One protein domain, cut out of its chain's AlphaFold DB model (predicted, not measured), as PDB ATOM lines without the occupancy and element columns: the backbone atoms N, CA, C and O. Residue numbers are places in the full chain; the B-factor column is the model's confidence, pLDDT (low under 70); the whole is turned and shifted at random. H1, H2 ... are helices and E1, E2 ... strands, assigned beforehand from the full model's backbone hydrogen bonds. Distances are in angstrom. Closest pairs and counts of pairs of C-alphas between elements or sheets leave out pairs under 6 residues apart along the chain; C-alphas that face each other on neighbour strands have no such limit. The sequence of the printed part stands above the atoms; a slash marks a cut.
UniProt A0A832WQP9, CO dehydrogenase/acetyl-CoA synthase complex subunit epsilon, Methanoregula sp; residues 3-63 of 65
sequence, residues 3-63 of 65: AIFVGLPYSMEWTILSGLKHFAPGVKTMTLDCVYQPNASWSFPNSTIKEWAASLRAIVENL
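What this domain is: This is residues 3 to 63 of the 65 residues of the protein "CO dehydrogenase/acetyl-CoA synthase complex subunit epsilon" of Methanoregula sp (UniProt A0A832WQP9). A small parallel sheet of two short strands, E1 and E2, has helix H1 packed over it, while a long looping stretch, residues 32 to 48, folds back beside E2 and then leads out to H2, a second helix set off at one end of the domain. Residues 42 to 43 of that stretch pair with E2, and the last part of H2, from residue 57 on, sticks out free. The printed part has 61 residues with two named helices and two named strands, in the order E1, H1, E2, H2, and its class is mostly helix. It is compact, with a radius of gyration of the C-alphas of 11.9 A and spans of 33 by 24 by 15 A.

Where its parts are: E1 is residues 3 to 5, beginning at C-alpha 3 (215.428, 235.364, 168.675), and E2 is residues 28 to 31, 10.3 A long. H1, residues 10 to 23, is 19.9 A long. H2, residues 49 to 62, is 20.1 A long and ends at C-alpha 62 (211.111, 239.852, 149.903).

How they stand to each other: E1 and E2 are parallel neighbours, their directions 15 degrees apart; N 5 and O 30 are 2.9 A apart, and so are N 30 and O 3, both within hydrogen-bond range. E1, H1 and E2 form a strand-helix-strand unit, two parallel neighbour strands with a helix between them in the chain, with a right-handed crossover. The closest C-alphas of H1 and E2 are those of Leu 17 and Thr 29, 7.3 A apart. Residues 30 to 31 of E2 pair with residues 42 to 43, parallel. H2 is apart from E1 and from H1. In H1 and H2 every O i to N i+4 pair is within hydrogen-bond range.

The domain as a whole: The two C-alphas farthest apart are those of Phe 23 and Lys 50, 34.5 A. The printed part has no cut. The link from E2 to H2 is long, with 17 residues; the other two are tight. Mean pLDDT of the printed part is 94.5, and no printed residue is under 70.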
ATOM      1  N   ALA A   3     214.207 236.138 168.876       95.88
ATOM      2  CA  ALA A   3     215.428 235.364 168.675       95.88
ATOM      3  C   ALA A   3     215.251 234.418 167.479       95.88
ATOM      4  O   ALA A   3     214.273 233.665 167.430       95.88
ATOM      5  N   ILE A   4     216.190 234.464 166.531       95.50
ATOM      6  CA  ILE A   4     216.178 233.646 165.314       95.50
ATOM      7  C   ILE A   4     217.342 232.655 165.365       95.50
ATOM      8  O   ILE A   4     218.481 233.061 165.594       95.50
ATOM      9  N   PHE A   5     217.053 231.373 165.141       94.88
ATOM     10  CA  PHE A   5     218.030 230.284 165.104       94.88
ATOM     11  C   PHE A   5     218.106 229.676 163.701       94.88
ATOM     12  O   PHE A   5     217.075 229.491 163.049       94.88
ATOM     13  N   VAL A   6     219.336 229.433 163.234       93.50
ATOM     14  CA  VAL A   6     219.639 228.836 161.924       93.50
ATOM     15  C   VAL A   6     220.944 228.045 162.017       93.50
ATOM     16  O   VAL A   6     221.942 228.557 162.529       93.50
ATOM     17  N   GLY A   7     220.973 226.835 161.468       89.06
ATOM     18  CA  GLY A   7     222.184 226.045 161.246       89.06
ATOM     19  C   GLY A   7     222.737 225.351 162.489       89.06
ATOM     20  O   GLY A   7     223.911 224.976 162.504       89.06
ATOM     21  N   LEU A   8     221.929 225.182 163.537       92.75
ATOM     22  CA  LEU A   8     222.342 224.487 164.754       92.75
ATOM     23  C   LEU A   8     222.067 222.977 164.662       92.75
ATOM     24  O   LEU A   8     221.102 222.550 164.028       92.75
ATOM     25  N   PRO A   9     222.867 222.124 165.335       94.50
ATOM     26  CA  PRO A   9     222.499 220.727 165.513       94.50
ATOM     27  C   PRO A   9     221.142 220.616 166.218       94.50
ATOM     28  O   PRO A   9     220.942 221.223 167.272       94.50
ATOM     29  N   TYR A  10     220.242 219.788 165.678       94.19
ATOM     30  CA  TYR A  10     218.847 219.703 166.130       94.19
ATOM     31  C   TYR A  10     218.695 219.548 167.653       94.19
ATOM     32  O   TYR A  10     217.890 220.240 168.272       94.19
ATOM     33  N   SER A  11     219.486 218.669 168.278       96.44
ATOM     34  CA  SER A  11     219.422 218.405 169.723       96.44
ATOM     35  C   SER A  11     219.853 219.600 170.576       96.44
ATOM     36  O   SER A  11     219.284 219.847 171.644       96.44
ATOM     37  N   MET A  12     220.847 220.351 170.103       96.62
ATOM     38  CA  MET A  12     221.333 221.552 170.769       96.62
ATOM     39  C   MET A  12     220.264 222.639 170.723       96.62
ATOM     40  O   MET A  12     219.875 223.170 171.761       96.62
ATOM     41  N   GLU A  13     219.744 222.917 169.532       96.50
ATOM     42  CA  GLU A  13     218.703 223.921 169.336       96.50
ATOM     43  C   GLU A  13     217.428 223.574 170.114       96.50
ATOM     44  O   GLU A  13     216.888 224.418 170.825       96.50
ATOM     45  N   TRP A  14     216.999 222.309 170.085       97.00
ATOM     46  CA  TRP A  14     215.834 221.836 170.833       97.00
ATOM     47  C   TRP A  14     215.954 222.123 172.335       97.00
ATOM     48  O   TRP A  14     214.982 222.542 172.973       97.00
ATOM     49  N   THR A  15     217.156 221.931 172.890       97.44
ATOM     50  CA  THR A  15     217.457 222.178 174.307       97.44
ATOM     51  C   THR A  15     217.438 223.672 174.624       97.44
ATOM     52  O   THR A  15     216.819 224.081 175.610       97.44
ATOM     53  N   ILE A  16     218.044 224.499 173.767       96.56
ATOM     54  CA  ILE A  16     218.033 225.965 173.899       96.56
ATOM     55  C   ILE A  16     216.591 226.488 173.869       96.56
ATOM     56  O   ILE A  16     216.175 227.222 174.766       96.56
ATOM     57  N   LEU A  17     215.805 226.067 172.877       97.12
ATOM     58  CA  LEU A  17     214.411 226.475 172.712       97.12
ATOM     59  C   LEU A  17     213.533 226.014 173.876       97.12
ATOM     60  O   LEU A  17     212.674 226.770 174.322       97.12
ATOM     61  N   SER A  18     213.761 224.807 174.403       97.25
ATOM     62  CA  SER A  18     213.064 224.321 175.600       97.25
ATOM     63  C   SER A  18     213.313 225.242 176.796       97.25
ATOM     64  O   SER A  18     212.370 225.633 177.485       97.25
ATOM     65  N   GLY A  19     214.566 225.658 177.007       96.75
ATOM     66  CA  GLY A  19     214.916 226.616 178.053       96.75
ATOM     67  C   GLY A  19     214.214 227.961 177.858       96.75
ATOM     68  O   GLY A  19     213.546 228.450 178.767       96.75
ATOM     69  N   LEU A  20     214.287 228.531 176.654       96.19
ATOM     70  CA  LEU A  20     213.661 229.822 176.350       96.19
ATOM     71  C   LEU A  20     212.138 229.787 176.517       96.19
ATOM     72  O   LEU A  20     211.564 230.708 177.095       96.19
ATOM     73  N   LYS A  21     211.486 228.701 176.094       95.50
ATOM     74  CA  LYS A  21     210.035 228.520 176.220       95.50
ATOM     75  C   LYS A  21     209.548 228.582 177.671       95.50
ATOM     76  O   LYS A  21     208.469 229.114 177.916       95.50
ATOM     77  N   HIS A  22     210.318 228.047 178.620       96.81
ATOM     78  CA  HIS A  22     209.913 227.971 180.029       96.81
ATOM     79  C   HIS A  22     210.432 229.136 180.875       96.81
ATOM     80  O   HIS A  22     209.752 229.561 181.805       96.81
ATOM     81  N   PHE A  23     211.620 229.659 180.563       96.75
ATOM     82  CA  PHE A  23     212.314 230.628 181.414       96.75
ATOM     83  C   PHE A  23     212.390 232.041 180.820       96.75
ATOM     84  O   PHE A  23     212.777 232.970 181.524       96.75
ATOM     85  N   ALA A  24     211.991 232.236 179.559       95.38
ATOM     86  CA  ALA A  24     211.981 233.540 178.891       95.38
ATOM     87  C   ALA A  24     210.679 233.779 178.090       95.38
ATOM     88  O   ALA A  24     210.728 233.998 176.879       95.38
ATOM     89  N   PRO A  25     209.493 233.797 178.735       90.19
ATOM     90  CA  PRO A  25     208.196 233.870 178.043       90.19
ATOM     91  C   PRO A  25     207.980 235.155 177.219       90.19
ATOM     92  O   PRO A  25     207.111 235.190 176.347       90.19
ATOM     93  N   GLY A  26     208.756 236.213 177.481       93.62
ATOM     94  CA  GLY A  26     208.720 237.468 176.722       93.62
ATOM     95  C   GLY A  26     209.470 237.432 175.382       93.62
ATOM     96  O   GLY A  26     209.323 238.356 174.579       93.62
ATOM     97  N   VAL A  27     210.262 236.387 175.122       95.75
ATOM     98  CA  VAL A  27     211.048 236.242 173.891       95.75
ATOM     99  C   VAL A  27     210.317 235.316 172.930       95.75
ATOM    100  O   VAL A  27     210.059 234.152 173.237       95.75
ATOM    101  N   LYS A  28     209.998 235.814 171.734       96.69
ATOM    102  CA  LYS A  28     209.517 234.962 170.643       96.69
ATOM    103  C   LYS A  28     210.707 234.289 169.978       96.69
ATOM    104  O   LYS A  28     211.731 234.924 169.739       96.69
ATOM    105  N   THR A  29     210.570 233.004 169.689       97.19
ATOM    106  CA  THR A  29     211.624 232.186 169.083       97.19
ATOM    107  C   THR A  29     211.193 231.719 167.701       97.19
ATOM    108  O   THR A  29     210.094 231.185 167.540       97.19
ATOM    109  N   MET A  30     212.052 231.926 166.709       96.38
ATOM    110  CA  MET A  30     211.824 231.518 165.326       96.38
ATOM    111  C   MET A  30     212.997 230.675 164.843       96.38
ATOM    112  O   MET A  30     214.149 231.043 165.072       96.38
ATOM    113  N   THR A  31     212.716 229.567 164.169       95.56
ATOM    114  CA  THR A  31     213.754 228.713 163.580       95.56
ATOM    115  C   THR A  31     213.597 228.710 162.071       95.56
ATOM    116  O   THR A  31     212.487 228.580 161.545       95.56
ATOM    117  N   LEU A  32     214.712 228.890 161.368       94.44
ATOM    118  CA  LEU A  32     214.761 228.814 159.909       94.44
ATOM    119  C   LEU A  32     215.567 227.594 159.471       94.44
ATOM    120  O   LEU A  32     216.300 227.676 158.494       94.44
ATOM    121  N   ASP A  33     215.449 226.481 160.191       93.00
ATOM    122  CA  ASP A  33     216.107 225.212 159.878       93.00
ATOM    123  C   ASP A  33     215.203 224.280 159.057       93.00
ATOM    124  O   ASP A  33     213.985 224.445 159.007       93.00
ATOM    125  N   CYS A  34     215.793 223.294 158.374       92.44
ATOM    126  CA  CYS A  34     215.058 222.371 157.495       92.44
ATOM    127  C   CYS A  34     214.257 221.289 158.244       92.44
ATOM    128  O   CYS A  34     213.554 220.491 157.616       92.44
ATOM    129  N   VAL A  35     214.364 221.257 159.576       93.38
ATOM    130  CA  VAL A  35     213.674 220.318 160.463       93.38
ATOM    131  C   VAL A  35     212.827 221.097 161.463       93.38
ATOM    132  O   VAL A  35     213.272 222.077 162.053       93.38
ATOM    133  N   TYR A  36     211.606 220.623 161.673       94.69
ATOM    134  CA  TYR A  36     210.621 221.233 162.546       94.69
ATOM    135  C   TYR A  36     211.039 221.188 164.020       94.69
ATOM    136  O   TYR A  36     211.284 220.112 164.568       94.69
ATOM    137  N   GLN A  37     211.032 222.349 164.678       96.12
ATOM    138  CA  GLN A  37     211.346 222.512 166.096       96.12
ATOM    139  C   GLN A  37     210.081 222.805 166.928       96.12
ATOM    140  O   GLN A  37     209.580 223.932 166.921       96.12
ATOM    141  N   PRO A  38     209.575 221.846 167.726       95.25
ATOM    142  CA  PRO A  38     208.325 222.007 168.485       95.25
ATOM    143  C   PRO A  38     208.431 222.973 169.677       95.25
ATOM    144  O   PRO A  38     207.421 223.401 170.241       95.25
ATOM    145  N   ASN A  39     209.653 223.286 170.110       96.00
ATOM    146  CA  ASN A  39     209.893 224.216 171.214       96.00
ATOM    147  C   ASN A  39     209.996 225.676 170.753       96.00
ATOM    148  O   ASN A  39     210.022 226.573 171.597       96.00
ATOM    149  N   ALA A  40     210.040 225.925 169.443       96.69
ATOM    150  CA  ALA A  40     210.012 227.267 168.891       96.69
ATOM    151  C   ALA A  40     208.596 227.857 168.922       96.69
ATOM    152  O   ALA A  40     207.602 227.132 168.893       96.69
ATOM    153  N   SER A  41     208.491 229.187 168.934       96.38
ATOM    154  CA  SER A  41     207.204 229.864 168.716       96.38
ATOM    155  C   SER A  41     206.743 229.716 167.264       96.38
ATOM    156  O   SER A  41     205.543 229.659 167.003       96.38
ATOM    157  N   TRP A  42     207.695 229.649 166.331       96.00
ATOM    158  CA  TRP A  42     207.472 229.362 164.920       96.00
ATOM    159  C   TRP A  42     208.668 228.598 164.344       96.00
ATOM    160  O   TRP A  42     209.814 228.890 164.684       96.00
ATOM    161  N   SER A  43     208.400 227.635 163.468       94.88
ATOM    162  CA  SER A  43     209.411 226.814 162.802       94.88
ATOM    163  C   SER A  43     208.954 226.500 161.389       94.88
ATOM    164  O   SER A  43     207.760 226.284 161.158       94.88
ATOM    165  N   PHE A  44     209.909 226.366 160.472       93.00
ATOM    166  CA  PHE A  44     209.632 225.721 159.197       93.00
ATOM    167  C   PHE A  44     209.155 224.274 159.384       93.00
ATOM    168  O   PHE A  44     209.538 223.615 160.359       93.00
ATOM    169  N   PRO A  45     208.323 223.763 158.460       92.62
ATOM    170  CA  PRO A  45     208.036 222.342 158.388       92.62
ATOM    171  C   PRO A  45     209.279 221.567 157.935       92.62
ATOM    172  O   PRO A  45     210.181 222.110 157.293       92.62
ATOM    173  N   ASN A  46     209.280 220.263 158.215       93.62
ATOM    174  CA  ASN A  46     210.277 219.357 157.656       93.62
ATOM    175  C   ASN A  46     210.274 219.463 156.128       93.62
ATOM    176  O   ASN A  46     209.230 219.300 155.495       93.62
ATOM    177  N   SER A  47     211.441 219.718 155.549       93.25
ATOM    178  CA  SER A  47     211.611 219.878 154.108       93.25
ATOM    179  C   SER A  47     212.970 219.354 153.662       93.25
ATOM    180  O   SER A  47     213.882 219.136 154.463       93.25
ATOM    181  N   THR A  48     213.124 219.117 152.364       94.25
ATOM    182  CA  THR A  48     214.441 218.801 151.806       94.25
ATOM    183  C   THR A  48     215.347 220.033 151.855       94.25
ATOM    184  O   THR A  48     214.881 221.167 151.786       94.25
ATOM    185  N   ILE A  49     216.670 219.831 151.875       92.38
ATOM    186  CA  ILE A  49     217.653 220.934 151.820       92.38
ATOM    187  C   ILE A  49     217.391 221.865 150.621       92.38
ATOM    188  O   ILE A  49     217.580 223.074 150.721       92.38
ATOM    189  N   LYS A  50     216.930 221.313 149.490       94.62
ATOM    190  CA  LYS A  50     216.612 222.084 148.282       94.62
ATOM    191  C   LYS A  50     215.414 223.016 148.494       94.62
ATOM    192  O   LYS A  50     215.491 224.185 148.124       94.62
ATOM    193  N   GLU A  51     214.325 222.509 149.063       94.25
ATOM    194  CA  GLU A  51     213.110 223.289 149.354       94.25
ATOM    195  C   GLU A  51     213.360 224.326 150.448       94.25
ATOM    196  O   GLU A  51     212.929 225.474 150.339       94.25
ATOM    197  N   TRP A  52     214.124 223.944 151.468       93.62
ATOM    198  CA  TRP A  52     214.574 224.839 152.523       93.62
ATOM    199  C   TRP A  52     215.404 226.005 151.969       93.62
ATOM    200  O   TRP A  52     215.091 227.168 152.223       93.62
ATOM    201  N   ALA A  53     216.405 225.718 151.131       93.75
ATOM    202  CA  ALA A  53     217.222 226.748 150.494       93.75
ATOM    203  C   ALA A  53     216.393 227.675 149.589       93.75
ATOM    204  O   ALA A  53     216.651 228.877 149.542       93.75
ATOM    205  N   ALA A  54     215.388 227.142 148.884       95.06
ATOM    206  CA  ALA A  54     214.462 227.952 148.096       95.06
ATOM    207  C   ALA A  54     213.606 228.870 148.989       95.06
ATOM    208  O   ALA A  54     213.441 230.045 148.670       95.06
ATOM    209  N   SER A  55     213.133 228.364 150.131       92.25
ATOM    210  CA  SER A  55     212.347 229.134 151.104       92.25
ATOM    211  C   SER A  55     213.160 230.280 151.713       92.25
ATOM    212  O   SER A  55     212.665 231.400 151.817       92.25
ATOM    213  N   LEU A  56     214.431 230.037 152.053       92.69
ATOM    214  CA  LEU A  56     215.338 231.081 152.536       92.69
ATOM    215  C   LEU A  56     215.605 232.160 151.482       92.69
ATOM    216  O   LEU A  56     215.599 233.342 151.814       92.69
ATOM    217  N   ARG A  57     215.810 231.774 150.215       94.19
ATOM    218  CA  ARG A  57     215.982 232.741 149.116       94.19
ATOM    219  C   ARG A  57     214.754 233.623 148.954       94.19
ATOM    220  O   ARG A  57     214.906 234.836 148.913       94.19
ATOM    221  N   ALA A  58     213.561 233.027 148.961       93.31
ATOM    222  CA  ALA A  58     212.315 233.780 148.881       93.31
ATOM    223  C   ALA A  58     212.189 234.793 150.031       93.31
ATOM    224  O   ALA A  58     211.808 235.934 149.791       93.31
ATOM    225  N   ILE A  59     212.559 234.428 151.264       91.12
ATOM    226  CA  ILE A  59     212.564 235.381 152.387       91.12
ATOM    227  C   ILE A  59     213.507 236.553 152.107       91.12
ATOM    228  O   ILE A  59     213.095 237.697 152.251       91.12
ATOM    229  N   VAL A  60     214.752 236.285 151.699       92.25
ATOM    230  CA  VAL A  60     215.756 237.332 151.435       92.25
ATOM    231  C   VAL A  60     215.317 238.261 150.305       92.25
ATOM    232  O   VAL A  60     215.476 239.472 150.422       92.25
ATOM    233  N   GLU A  61     214.738 237.711 149.239       94.75
ATOM    234  CA  GLU A  61     214.236 238.476 148.093       94.75
ATOM    235  C   GLU A  61     213.081 239.415 148.464       94.75
ATOM    236  O   GLU A  61     212.948 240.467 147.852       94.75
ATOM    237  N   ASN A  62     212.279 239.071 149.478       92.44
ATOM    238  CA  ASN A  62     211.111 239.852 149.903       92.44
ATOM    239  C   ASN A  62     211.363 240.704 151.167       92.44
ATOM    240  O   ASN A  62     210.440 241.350 151.655       92.44
ATOM    241  N   LEU A  63     212.572 240.690 151.745       86.44
ATOM    242  CA  LEU A  63     212.867 241.396 153.003       86.44
ATOM    243  C   LEU A  63     213.253 242.877 152.812       86.44
ATOM    244  O   LEU A  63     213.404 243.588 153.803       86.44
TER     245      LEU A  63